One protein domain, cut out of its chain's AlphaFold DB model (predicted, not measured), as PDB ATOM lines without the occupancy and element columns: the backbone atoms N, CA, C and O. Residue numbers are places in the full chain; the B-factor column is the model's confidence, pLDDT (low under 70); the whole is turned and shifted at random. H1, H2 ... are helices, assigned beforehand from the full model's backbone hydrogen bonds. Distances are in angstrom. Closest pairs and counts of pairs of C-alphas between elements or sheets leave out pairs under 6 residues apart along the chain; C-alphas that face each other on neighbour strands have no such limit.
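AT A GLANCE: This is residues 6 to 102 of the 103 residues of an uncharacterized protein of Ligilactobacillus ruminis (UniProt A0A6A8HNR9). The long helix H2 runs the length of an up-and-down bundle of four nearly aligned helices, each running against the one before it. In cross-section the helices make a diamond: H2 and H3 pack side by side, with H1 and H4 at the two far corners. Beyond the end of H2, residues 54 to 61 stick out as a free loop. The printed part has 97 residues, in the order H1, H2, H3, H4 with no named strand; its class is all helix. It is only just compact, close to loose, with a radius of gyration of the C-alphas of 14.8 A and spans of 50 by 23 by 19 A.

IN THESE COORDINATES: H2, residues 27 to 53, is the longest helix, 38.1 A from C-alpha 27 at (-3.465, 49.562, 39.756) to C-alpha 53 at (4.338, 12.628, 45.164). H3, residues 66 to 81, measures 22.7 A. H1, residues 6 to 19, measures 19.7 A. H4, residues 91 to 101, measures 15.4 A and ends at C-alpha 101, at (4.295, 29.346, 50.220).

HOW THE PARTS SIT: H2 and H3 touch and form a hairpin, opposite ways at a shallow tilt of 20 degrees; their closest C-alphas, of Asp 45 and Gly 68, are 4.3 A apart. H2 touches H3 with residues 41 to 48 alone, and H3 touches H2 with residues 67 to 72 alone. H2 touches H1 with residues 30 to 41 alone, in a hairpin at 4 degrees, opposite ways; the closest C-alphas, of Ile 8 and Ile 37, are 6.4 A apart. H3 and H4 also touch as a hairpin, with the closest C-alphas, of Ile 69 and Phe 101, 5.8 A apart. H1 and H4 are apart. Every O i to N i+4 pair is within hydrogen-bond range in H1, H2, H3 and H4.

THE WHOLE: The two farthest C-alphas, of Gly 25 and Asn 57, are 50.1 A apart. Without residues 54 to 61 the body spans 44 by 23 by 19 A. The printed part has no cut, and the link from H2 to H3, 12 residues, is long. The model's confidence is low, with pLDDT under 70, in residues 52 to 63 and 83 to 90.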
ATOM      1  N   ASP A   6      10.447  30.389  34.077       86.62
ATOM      2  CA  ASP A   6      10.959  31.533  33.317       86.62
ATOM      3  C   ASP A   6       9.868  32.241  32.500       86.62
ATOM      4  O   ASP A   6       9.912  33.458  32.340       86.62
ATOM      5  N   ALA A   7       8.869  31.517  31.996       87.31
ATOM      6  CA  ALA A   7       7.737  32.076  31.263       87.31
ATOM      7  C   ALA A   7       6.783  32.841  32.190       87.31
ATOM      8  O   ALA A   7       6.236  33.868  31.784       87.31
ATOM      9  N   ILE A   8       6.612  32.367  33.429       87.25
ATOM     10  CA  ILE A   8       5.845  33.060  34.473       87.25
ATOM     11  C   ILE A   8       6.583  34.345  34.880       87.25
ATOM     12  O   ILE A   8       6.003  35.427  34.825       87.25
ATOM     13  N   MET A   9       7.888  34.266  35.164       87.81
ATOM     14  CA  MET A   9       8.696  35.451  35.490       87.81
ATOM     15  C   MET A   9       8.760  36.458  34.335       87.81
ATOM     16  O   MET A   9       8.657  37.659  34.558       87.81
ATOM     17  N   ARG A  10       8.870  35.999  33.082       87.81
ATOM     18  CA  ARG A  10       8.836  36.888  31.909       87.81
ATOM     19  C   ARG A  10       7.525  37.653  31.792       87.81
ATOM     20  O   ARG A  10       7.563  38.807  31.387       87.81
ATOM     21  N   GLN A  11       6.387  37.044  32.131       87.25
ATOM     22  CA  GLN A  11       5.109  37.762  32.146       87.25
ATOM     23  C   GLN A  11       5.107  38.873  33.195       87.25
ATOM     24  O   GLN A  11       4.644  39.966  32.890       87.25
ATOM     25  N   LEU A  12       5.675  38.618  34.377       85.88
ATOM     26  CA  LEU A  12       5.832  39.637  35.414       85.88
ATOM     27  C   LEU A  12       6.732  40.787  34.938       85.88
ATOM     28  O   LEU A  12       6.363  41.947  35.062       85.88
ATOM     29  N   TYR A  13       7.867  40.480  34.309       85.50
ATOM     30  CA  TYR A  13       8.774  41.507  33.786       85.50
ATOM     31  C   TYR A  13       8.143  42.345  32.673       85.50
ATOM     32  O   TYR A  13       8.248  43.565  32.693       85.50
ATOM     33  N   VAL A  14       7.463  41.705  31.716       86.00
ATOM     34  CA  VAL A  14       6.773  42.407  30.622       86.00
ATOM     35  C   VAL A  14       5.638  43.272  31.157       86.00
ATOM     36  O   VAL A  14       5.400  44.350  30.629       86.00
ATOM     37  N   LEU A  15       4.943  42.822  32.202       83.94
ATOM     38  CA  LEU A  15       3.905  43.607  32.851       83.94
ATOM     39  C   LEU A  15       4.470  44.905  33.441       83.94
ATOM     40  O   LEU A  15       3.931  45.972  33.161       83.94
ATOM     41  N   TYR A  16       5.562  44.818  34.199       79.38
ATOM     42  CA  TYR A  16       6.227  45.999  34.748       79.38
ATOM     43  C   TYR A  16       6.820  46.910  33.668       79.38
ATOM     44  O   TYR A  16       6.713  48.125  33.774       79.38
ATOM     45  N   ASP A  17       7.404  46.348  32.609       80.50
ATOM     46  CA  ASP A  17       7.934  47.126  31.481       80.50
ATOM     47  C   ASP A  17       6.818  47.860  30.713       80.50
ATOM     48  O   ASP A  17       6.984  49.009  30.307       80.50
ATOM     49  N   ALA A  18       5.652  47.223  30.556       79.19
ATOM     50  CA  ALA A  18       4.519  47.779  29.821       79.19
ATOM     51  C   ALA A  18       3.698  48.796  30.628       79.19
ATOM     52  O   ALA A  18       3.205  49.765  30.050       79.19
ATOM     53  N   LEU A  19       3.503  48.561  31.930       74.19
ATOM     54  CA  LEU A  19       2.707  49.436  32.800       74.19
ATOM     55  C   LEU A  19       3.553  50.510  33.494       74.19
ATOM     56  O   LEU A  19       3.006  51.537  33.889       74.19
ATOM     57  N   GLY A  20       4.868  50.310  33.600       72.50
ATOM     58  CA  GLY A  20       5.737  51.159  34.405       72.50
ATOM     59  C   GLY A  20       5.513  50.954  35.911       72.50
ATOM     60  O   GLY A  20       4.967  49.929  36.326       72.50
ATOM     61  N   PRO A  21       5.959  51.905  36.755       70.44
ATOM     62  CA  PRO A  21       5.650  51.902  38.182       70.44
ATOM     63  C   PRO A  21       4.137  51.875  38.409       70.44
ATOM     64  O   PRO A  21       3.392  52.521  37.672       70.44
ATOM     65  N   VAL A  22       3.687  51.155  39.437       70.81
ATOM     66  CA  VAL A  22       2.260  51.117  39.778       70.81
ATOM     67  C   VAL A  22       1.791  52.535  40.145       70.81
ATOM     68  O   VAL A  22       2.476  53.239  40.890       70.81
ATOM     69  N   ASP A  23       0.654  52.956  39.595       70.56
ATOM     70  CA  ASP A  23      -0.036  54.223  39.853       70.56
ATOM     71  C   ASP A  23      -1.564  54.012  39.892       70.56
ATOM     72  O   ASP A  23      -2.063  52.943  39.534       70.56
ATOM     73  N   GLU A  24      -2.326  55.029  40.305       70.38
ATOM     74  CA  GLU A  24      -3.800  54.959  40.390       70.38
ATOM     75  C   GLU A  24      -4.476  54.613  39.046       70.38
ATOM     76  O   GLU A  24      -5.579  54.070  39.004       70.38
ATOM     77  N   GLY A  25      -3.837  54.932  37.916       74.56
ATOM     78  CA  GLY A  25      -4.369  54.662  36.582       74.56
ATOM     79  C   GLY A  25      -4.152  53.221  36.121       74.56
ATOM     80  O   GLY A  25      -4.886  52.737  35.252       74.56
ATOM     81  N   ASN A  26      -3.159  52.527  36.683       74.69
ATOM     82  CA  ASN A  26      -2.770  51.179  36.277       74.69
ATOM     83  C   ASN A  26      -2.981  50.099  37.359       74.69
ATOM     84  O   ASN A  26      -2.953  48.916  37.008       74.69
ATOM     85  N   GLU A  27      -3.290  50.470  38.607       73.62
ATOM     86  CA  GLU A  27      -3.465  49.562  39.756       73.62
ATOM     87  C   GLU A  27      -4.417  48.383  39.471       73.62
ATOM     88  O   GLU A  27      -4.085  47.225  39.729       73.62
ATOM     89  N   CYS A  28      -5.566  48.642  38.832       75.94
ATOM     90  CA  CYS A  28      -6.562  47.614  38.508       75.94
ATOM     91  C   CYS A  28      -6.034  46.599  37.484       75.94
ATOM     92  O   CYS A  28      -6.272  45.391  37.599       75.94
ATOM     93  N   ASN A  29      -5.315  47.086  36.468       79.38
ATOM     94  CA  ASN A  29      -4.718  46.242  35.432       79.38
ATOM     95  C   ASN A  29      -3.549  45.436  36.000       79.38
ATOM     96  O   ASN A  29      -3.372  44.266  35.643       79.38
ATOM     97  N   TYR A  30      -2.785  46.061  36.894       80.56
ATOM     98  CA  TYR A  30      -1.668  45.460  37.592       80.56
ATOM     99  C   TYR A  30      -2.141  44.311  38.495       80.56
ATOM    100  O   TYR A  30      -1.721  43.174  38.277       80.56
ATOM    101  N   SER A  31      -3.093  44.554  39.408       80.06
ATOM    102  CA  SER A  31      -3.656  43.522  40.302       80.06
ATOM    103  C   SER A  31      -4.305  42.376  39.513       80.06
ATOM    104  O   SER A  31      -3.968  41.209  39.718       80.06
ATOM    105  N   SER A  32      -5.137  42.680  38.508       83.44
ATOM    106  CA  SER A  32      -5.785  41.646  37.678       83.44
ATOM    107  C   SER A  32      -4.776  40.737  36.968       83.44
ATOM    108  O   SER A  32      -4.965  39.523  36.847       83.44
ATOM    109  N   SER A  33      -3.685  41.321  36.479       85.25
ATOM    110  CA  SER A  33      -2.645  40.570  35.785       85.25
ATOM    111  C   SER A  33      -1.740  39.812  36.755       85.25
ATOM    112  O   SER A  33      -1.351  38.682  36.454       85.25
ATOM    113  N   LEU A  34      -1.451  40.388  37.925       84.50
ATOM    114  CA  LEU A  34      -0.713  39.735  38.999       84.50
ATOM    115  C   LEU A  34      -1.472  38.509  39.515       84.50
ATOM    116  O   LEU A  34      -0.892  37.428  39.592       84.50
ATOM    117  N   ALA A  35      -2.780  38.624  39.746       86.06
ATOM    118  CA  ALA A  35      -3.640  37.500  40.110       86.06
ATOM    119  C   ALA A  35      -3.559  36.363  39.076       86.06
ATOM    120  O   ALA A  35      -3.488  35.182  39.423       86.06
ATOM    121  N   ARG A  36      -3.483  36.701  37.781       88.25
ATOM    122  CA  ARG A  36      -3.301  35.706  36.713       88.25
ATOM    123  C   ARG A  36      -1.931  35.021  36.768       88.25
ATOM    124  O   ARG A  36      -1.849  33.824  36.493       88.25
ATOM    125  N   ILE A  37      -0.870  35.756  37.104       87.75
ATOM    126  CA  ILE A  37       0.486  35.214  37.296       87.75
ATOM    127  C   ILE A  37       0.519  34.288  38.521       87.75
ATOM    128  O   ILE A  37       1.074  33.194  38.431       87.75
ATOM    129  N   ILE A  38      -0.137  34.671  39.620       86.56
ATOM    130  CA  ILE A  38      -0.271  33.848  40.830       86.56
ATOM    131  C   ILE A  38      -0.992  32.532  40.511       86.56
ATOM    132  O   ILE A  38      -0.485  31.469  40.852       86.56
ATOM    133  N   LEU A  39      -2.100  32.565  39.766       87.88
ATOM    134  CA  LEU A  39      -2.801  31.345  39.342       87.88
ATOM    135  C   LEU A  39      -1.921  30.412  38.495       87.88
ATOM    136  O   LEU A  39      -1.984  29.190  38.635       87.88
ATOM    137  N   GLN A  40      -1.082  30.963  37.609       88.81
ATOM    138  CA  GLN A  40      -0.126  30.156  36.842       88.81
ATOM    139  C   GLN A  40       0.948  29.540  37.739       88.81
ATOM    140  O   GLN A  40       1.354  28.402  37.508       88.81
ATOM    141  N   LEU A  41       1.401  30.275  38.752       88.31
ATOM    142  CA  LEU A  41       2.350  29.785  39.740       88.31
ATOM    143  C   LEU A  41       1.747  28.646  40.566       88.31
ATOM    144  O   LEU A  41       2.385  27.605  40.701       88.31
ATOM    145  N   GLU A  42       0.519  28.801  41.059       85.81
ATOM    146  CA  GLU A  42      -0.199  27.753  41.795       85.81
ATOM    147  C   GLU A  42      -0.390  26.495  40.933       85.81
ATOM    148  O   GLU A  42      -0.137  25.382  41.393       85.81
ATOM    149  N   ALA A  43      -0.754  26.648  39.655       87.19
ATOM    150  CA  ALA A  43      -0.861  25.521  38.726       87.19
ATOM    151  C   ALA A  43       0.498  24.848  38.448       87.19
ATOM    152  O   ALA A  43       0.572  23.622  38.341       87.19
ATOM    153  N   TYR A  44       1.578  25.632  38.343       87.12
ATOM    154  CA  TYR A  44       2.943  25.119  38.192       87.12
ATOM    155  C   TYR A  44       3.369  24.326  39.426       87.12
ATOM    156  O   TYR A  44       3.876  23.212  39.293       87.12
ATOM    157  N   ASP A  45       3.112  24.862  40.615       85.50
ATOM    158  CA  ASP A  45       3.403  24.197  41.876       85.50
ATOM    159  C   ASP A  45       2.655  22.866  42.010       85.50
ATOM    160  O   ASP A  45       3.272  21.844  42.293       85.50
ATOM    161  N   GLN A  46       1.351  22.848  41.725       82.25
ATOM    162  CA  GLN A  46       0.544  21.628  41.776       82.25
ATOM    163  C   GLN A  46       1.021  20.568  40.779       82.25
ATOM    164  O   GLN A  46       1.078  19.385  41.119       82.25
ATOM    165  N   ALA A  47       1.393  20.972  39.559       84.88
ATOM    166  CA  ALA A  47       1.930  20.056  38.557       84.88
ATOM    167  C   ALA A  47       3.250  19.417  39.020       84.88
ATOM    168  O   ALA A  47       3.424  18.205  38.887       84.88
ATOM    169  N   TRP A  48       4.154  20.203  39.614       82.81
ATOM    170  CA  TRP A  48       5.404  19.689  40.182       82.81
ATOM    171  C   TRP A  48       5.180  18.835  41.430       82.81
ATOM    172  O   TRP A  48       5.771  17.763  41.542       82.81
ATOM    173  N   ALA A  49       4.286  19.247  42.328       79.25
ATOM    174  CA  ALA A  49       3.940  18.492  43.528       79.25
ATOM    175  C   ALA A  49       3.345  17.117  43.176       79.25
ATOM    176  O   ALA A  49       3.674  16.121  43.823       79.25
ATOM    177  N   ALA A  50       2.531  17.031  42.117       77.56
ATOM    178  CA  ALA A  50       1.994  15.770  41.599       77.56
ATOM    179  C   ALA A  50       3.083  14.847  41.018       77.56
ATOM    180  O   ALA A  50       2.976  13.626  41.112       77.56
ATOM    181  N   MET A  51       4.148  15.414  40.440       73.62
ATOM    182  CA  MET A  51       5.302  14.641  39.965       73.62
ATOM    183  C   MET A  51       6.178  14.137  41.121       73.62
ATOM    184  O   MET A  51       6.661  13.009  41.064       73.62
ATOM    185  N   GLU A  52       6.368  14.937  42.175       67.81
ATOM    186  CA  GLU A  52       7.168  14.565  43.353       67.81
ATOM    187  C   GLU A  52       6.465  13.514  44.235       67.81
ATOM    188  O   GLU A  52       7.105  12.584  44.725       67.81
ATOM    189  N   THR A  53       5.137  13.597  44.381       59.75
ATOM    190  CA  THR A  53       4.338  12.628  45.164       59.75
ATOM    191  C   THR A  53       4.210  11.248  44.517       59.75
ATOM    192  O   THR A  53       3.913  10.279  45.212       59.75
ATOM    193  N   GLY A  54       4.497  11.113  43.219       55.56
ATOM    194  CA  GLY A  54       4.588   9.810  42.553       55.56
ATOM    195  C   GLY A  54       5.774   8.945  43.003       55.56
ATOM    196  O   GLY A  54       5.822   7.774  42.631       55.56
ATOM    197  N   ASN A  55       6.714   9.498  43.785       53.66
ATOM    198  CA  ASN A  55       7.984   8.848  44.113       53.66
ATOM    199  C   ASN A  55       8.140   8.379  45.570       53.66
ATOM    200  O   ASN A  55       8.983   7.521  45.796       53.66
ATOM    201  N   ASP A  56       7.357   8.861  46.544       49.38
ATOM    202  CA  ASP A  56       7.465   8.389  47.933       49.38
ATOM    203  C   ASP A  56       6.156   8.546  48.726       49.38
ATOM    204  O   ASP A  56       5.533   9.606  48.752       49.38
ATOM    205  N   ASN A  57       5.771   7.474  49.432       48.81
ATOM    206  CA  ASN A  57       4.628   7.375  50.352       48.81
ATOM    207  C   ASN A  57       4.818   8.226  51.630       48.81
ATOM    208  O   ASN A  57       4.761   7.700  52.746       48.81
ATOM    209  N   GLN A  58       5.054   9.533  51.515       46.91
ATOM    210  CA  GLN A  58       5.036  10.441  52.662       46.91
ATOM    211  C   GLN A  58       3.773  11.295  52.675       46.91
ATOM    212  O   GLN A  58       3.364  11.873  51.674       46.91
ATOM    213  N   ALA A  59       3.142  11.301  53.850       43.16
ATOM    214  CA  ALA A  59       1.855  11.901  54.140       43.16
ATOM    215  C   ALA A  59       1.698  13.287  53.502       43.16
ATOM    216  O   ALA A  59       2.493  14.195  53.750       43.16
ATOM    217  N   VAL A  60       0.630  13.419  52.714       47.69
ATOM    218  CA  VAL A  60       0.157  14.646  52.072       47.69
ATOM    219  C   VAL A  60      -0.272  15.642  53.153       47.69
ATOM    220  O   VAL A  60      -1.448  15.819  53.450       47.69
ATOM    221  N   VAL A  61       0.697  16.288  53.786       48.59
ATOM    222  CA  VAL A  61       0.523  17.673  54.211       48.59
ATOM    223  C   VAL A  61       0.850  18.463  52.960       48.59
ATOM    224  O   VAL A  61       1.929  18.249  52.416       48.59
ATOM    225  N   ALA A  62      -0.086  19.281  52.476       54.59
ATOM    226  CA  ALA A  62       0.049  20.142  51.304       54.59
ATOM    227  C   ALA A  62       1.354  20.955  51.362       54.59
ATOM    228  O   ALA A  62       1.398  22.070  51.871       54.59
ATOM    229  N   ARG A  63       2.452  20.347  50.923       65.88
ATOM    230  CA  ARG A  63       3.774  20.940  50.875       65.88
ATOM    231  C   ARG A  63       3.976  21.300  49.426       65.88
ATOM    232  O   ARG A  63       4.100  20.413  48.587       65.88
ATOM    233  N   HIS A  64       3.928  22.599  49.164       75.75
ATOM    234  CA  HIS A  64       4.334  23.175  47.896       75.75
ATOM    235  C   HIS A  64       5.639  22.528  47.426       75.75
ATOM    236  O   HIS A  64       6.546  22.266  48.225       75.75
ATOM    237  N   SER A  65       5.710  22.243  46.133       80.69
ATOM    238  CA  SER A  65       6.901  21.696  45.500       80.69
ATOM    239  C   SER A  65       8.089  22.628  45.730       80.69
ATOM    240  O   SER A  65       7.960  23.857  45.785       80.69
ATOM    241  N   MET A  66       9.292  22.060  45.797       80.56
ATOM    242  CA  MET A  66      10.505  22.869  45.951       80.56
ATOM    243  C   MET A  66      10.670  23.875  44.795       80.56
ATOM    244  O   MET A  66      11.257  24.944  44.968       80.56
ATOM    245  N   GLN A  67      10.149  23.544  43.608       83.69
ATOM    246  CA  GLN A  67      10.149  24.437  42.448       83.69
ATOM    247  C   GLN A  67       9.128  25.571  42.586       83.69
ATOM    248  O   GLN A  67       9.465  26.719  42.296       83.69
ATOM    249  N   GLY A  68       7.920  25.280  43.074       85.06
ATOM    250  CA  GLY A  68       6.895  26.287  43.348       85.06
ATOM    251  C   GLY A  68       7.347  27.296  44.399       85.06
ATOM    252  O   GLY A  68       7.265  28.495  44.152       85.06
ATOM    253  N   ILE A  69       7.946  26.834  45.504       86.12
ATOM    254  CA  ILE A  69       8.501  27.715  46.551       86.12
ATOM    255  C   ILE A  69       9.590  28.636  45.982       86.12
ATOM    256  O   ILE A  69       9.585  29.841  46.232       86.12
ATOM    257  N   LYS A  70      10.522  28.101  45.179       88.25
ATOM    258  CA  LYS A  70      11.578  28.911  44.540       88.25
ATOM    259  C   LYS A  70      11.010  29.973  43.604       88.25
ATOM    260  O   LYS A  70      11.528  31.088  43.565       88.25
ATOM    261  N   LEU A  71       9.980  29.622  42.837       87.69
ATOM    262  CA  LEU A  71       9.319  30.553  41.933       87.69
ATOM    263  C   LEU A  71       8.551  31.628  42.712       87.69
ATOM    264  O   LEU A  71       8.713  32.806  42.410       87.69
ATOM    265  N   ALA A  72       7.798  31.243  43.744       87.38
ATOM    266  CA  ALA A  72       7.059  32.164  44.608       87.38
ATOM    267  C   ALA A  72       7.995  33.169  45.273       87.38
ATOM    268  O   ALA A  72       7.752  34.370  45.204       87.38
ATOM    269  N   LYS A  73       9.130  32.698  45.801       88.75
ATOM    270  CA  LYS A  73      10.159  33.569  46.367       88.75
ATOM    271  C   LYS A  73      10.671  34.597  45.359       88.75
ATOM    272  O   LYS A  73      10.746  35.774  45.683       88.75
ATOM    273  N   ARG A  74      10.968  34.178  44.125       89.69
ATOM    274  CA  ARG A  74      11.404  35.088  43.053       89.69
ATOM    275  C   ARG A  74      10.346  36.122  42.677       89.69
ATOM    276  O   ARG A  74      10.701  37.263  42.402       89.69
ATOM    277  N   VAL A  75       9.076  35.718  42.625       87.12
ATOM    278  CA  VAL A  75       7.961  36.632  42.348       87.12
ATOM    279  C   VAL A  75       7.858  37.672  43.460       87.12
ATOM    280  O   VAL A  75       7.860  38.859  43.158       87.12
ATOM    281  N   VAL A  76       7.859  37.245  44.725       87.12
ATOM    282  CA  VAL A  76       7.810  38.141  45.890       87.12
ATOM    283  C   VAL A  76       8.999  39.100  45.912       87.12
ATOM    284  O   VAL A  76       8.788  40.304  45.973       87.12
ATOM    285  N   GLU A  77      10.229  38.595  45.787       87.88
ATOM    286  CA  GLU A  77      11.438  39.433  45.766       87.88
ATOM    287  C   GLU A  77      11.370  40.493  44.658       87.88
ATOM    288  O   GLU A  77      11.756  41.642  44.862       87.88
ATOM    289  N   TYR A  78      10.861  40.129  43.478       85.31
ATOM    290  CA  TYR A  78      10.720  41.081  42.384       85.31
ATOM    291  C   TYR A  78       9.635  42.128  42.652       85.31
ATOM    292  O   TYR A  78       9.841  43.297  42.334       85.31
ATOM    293  N   LEU A  79       8.508  41.732  43.248       83.00
ATOM    294  CA  LEU A  79       7.437  42.651  43.628       83.00
ATOM    295  C   LEU A  79       7.905  43.648  44.693       83.00
ATOM    296  O   LEU A  79       7.672  44.838  44.540       83.00
ATOM    297  N   GLU A  80       8.622  43.187  45.719       81.06
ATOM    298  CA  GLU A  80       9.144  44.044  46.794       81.06
ATOM    299  C   GLU A  80      10.204  45.034  46.298       81.06
ATOM    300  O   GLU A  80      10.218  46.192  46.703       81.06
ATOM    301  N   VAL A  81      11.089  44.614  45.387       81.50
ATOM    302  CA  VAL A  81      12.082  45.526  44.786       81.50
ATOM    303  C   VAL A  81      11.414  46.581  43.901       81.50
ATOM    304  O   VAL A  81      11.937  47.687  43.762       81.50
ATOM    305  N   ASN A  82      10.269  46.248  43.302       72.94
ATOM    306  CA  ASN A  82       9.526  47.113  42.391       72.94
ATOM    307  C   ASN A  82       8.177  47.546  42.991       72.94
ATOM    308  O   ASN A  82       7.196  47.686  42.259       72.94
ATOM    309  N   GLU A  83       8.138  47.774  44.308       67.38
ATOM    310  CA  GLU A  83       6.972  48.276  45.059       67.38
ATOM    311  C   GLU A  83       6.423  49.589  44.459       67.38
ATOM    312  O   GLU A  83       5.227  49.874  44.493       67.38
ATOM    313  N   GLY A  84       7.285  50.360  43.786       64.62
ATOM    314  CA  GLY A  84       6.896  51.581  43.089       64.62
ATOM    315  C   GLY A  84       6.589  52.717  44.067       64.62
ATOM    316  O   GLY A  84       7.255  52.856  45.087       64.62
ATOM    317  N   VAL A  85       5.627  53.576  43.717       56.94
ATOM    318  CA  VAL A  85       5.183  54.717  44.550       56.94
ATOM    319  C   VAL A  85       3.657  54.722  44.721       56.94
ATOM    320  O   VAL A  85       3.082  55.734  45.115       56.94
ATOM    321  N   ALA A  86       2.995  53.616  44.372       55.81
ATOM    322  CA  ALA A  86       1.545  53.501  44.428       55.81
ATOM    323  C   ALA A  86       1.045  53.523  45.872       55.81
ATOM    324  O   ALA A  86       1.551  52.785  46.718       55.81
ATOM    325  N   GLU A  87      -0.014  54.289  46.125       56.47
ATOM    326  CA  GLU A  87      -0.741  54.212  47.396       56.47
ATOM    327  C   GLU A  87      -1.473  52.862  47.551       56.47
ATOM    328  O   GLU A  87      -1.602  52.360  48.665       56.47
ATOM    329  N   CYS A  88      -1.870  52.235  46.435       63.41
ATOM    330  CA  CYS A  88      -2.583  50.953  46.373       63.41
ATOM    331  C   CYS A  88      -1.727  49.829  45.764       63.41
ATOM    332  O   CYS A  88      -2.165  49.101  44.869       63.41
ATOM    333  N   PHE A  89      -0.475  49.686  46.201       67.88
ATOM    334  CA  PHE A  89       0.303  48.502  45.835       67.88
ATOM    335  C   PHE A  89      -0.358  47.231  46.427       67.88
ATOM    336  O   PHE A  89      -0.880  47.296  47.544       67.88
ATOM    337  N   PRO A  90      -0.382  46.082  45.715       69.81
ATOM    338  CA  PRO A  90      -1.087  44.869  46.147       69.81
ATOM    339  C   PRO A  90      -0.335  44.123  47.263       69.81
ATOM    340  O   PRO A  90       0.226  43.041  47.071       69.81
ATOM    341  N   TYR A  91      -0.283  44.737  48.446       76.81
ATOM    342  CA  TYR A  91       0.365  44.183  49.634       76.81
ATOM    343  C   TYR A  91      -0.339  42.928  50.139       76.81
ATOM    344  O   TYR A  91       0.331  41.967  50.516       76.81
ATOM    345  N   GLU A  92      -1.673  42.921  50.117       80.19
ATOM    346  CA  GLU A  92      -2.475  41.792  50.591       80.19
ATOM    347  C   GLU A  92      -2.201  40.539  49.754       80.19
ATOM    348  O   GLU A  92      -1.959  39.468  50.308       80.19
ATOM    349  N   GLU A  93      -2.136  40.670  48.427       79.81
ATOM    350  CA  GLU A  93      -1.834  39.554  47.533       79.81
ATOM    351  C   GLU A  93      -0.405  39.025  47.729       79.81
ATOM    352  O   GLU A  93      -0.167  37.818  47.626       79.81
ATOM    353  N   ILE A  94       0.555  39.902  48.044       82.19
ATOM    354  CA  ILE A  94       1.937  39.505  48.351       82.19
ATOM    355  C   ILE A  94       2.007  38.776  49.691       82.19
ATOM    356  O   ILE A  94       2.666  37.737  49.785       82.19
ATOM    357  N   GLU A  95       1.344  39.287  50.727       84.12
ATOM    358  CA  GLU A  95       1.281  38.627  52.031       84.12
ATOM    359  C   GLU A  95       0.557  37.280  51.954       84.12
ATOM    360  O   GLU A  95       1.039  36.299  52.523       84.12
ATOM    361  N   GLU A  96      -0.539  37.185  51.198       84.19
ATOM    362  CA  GLU A  96      -1.241  35.922  50.968       84.19
ATOM    363  C   GLU A  96      -0.330  34.916  50.252       84.19
ATOM    364  O   GLU A  96      -0.257  33.749  50.649       84.19
ATOM    365  N   LEU A  97       0.420  35.361  49.237       83.38
ATOM    366  CA  LEU A  97       1.376  34.514  48.527       83.38
ATOM    367  C   LEU A  97       2.499  34.028  49.456       83.38
ATOM    368  O   LEU A  97       2.827  32.840  49.451       83.38
ATOM    369  N   LYS A  98       3.056  34.910  50.294       83.81
ATOM    370  CA  LYS A  98       4.053  34.530  51.309       83.81
ATOM    371  C   LYS A  98       3.485  33.524  52.304       83.81
ATOM    372  O   LYS A  98       4.130  32.517  52.583       83.81
ATOM    373  N   GLY A  99       2.265  33.755  52.789       83.12
ATOM    374  CA  GLY A  99       1.574  32.868  53.720       83.12
ATOM    375  C   GLY A  99       1.317  31.480  53.131       83.12
ATOM    376  O   GLY A  99       1.588  30.480  53.794       83.12
ATOM    377  N   LYS A 100       0.865  31.408  51.872       81.19
ATOM    378  CA  LYS A 100       0.663  30.143  51.146       81.19
ATOM    379  C   LYS A 100       1.971  29.369  51.018       81.19
ATOM    380  O   LYS A 100       2.054  28.228  51.455       81.19
ATOM    381  N   PHE A 101       3.017  30.008  50.500       80.31
ATOM    382  CA  PHE A 101       4.295  29.346  50.220       80.31
ATOM    383  C   PHE A 101       5.255  29.278  51.420       80.31
ATOM    384  O   PHE A 101       6.374  28.785  51.264       80.31
ATOM    385  N   ALA A 102       4.814  29.719  52.605       79.38
ATOM    386  CA  ALA A 102       5.607  29.810  53.832       79.38
ATOM    387  C   ALA A 102       6.964  30.520  53.623       79.38
ATOM    388  O   ALA A 102       8.009  30.008  54.039       79.38
TER     389      ALA A 102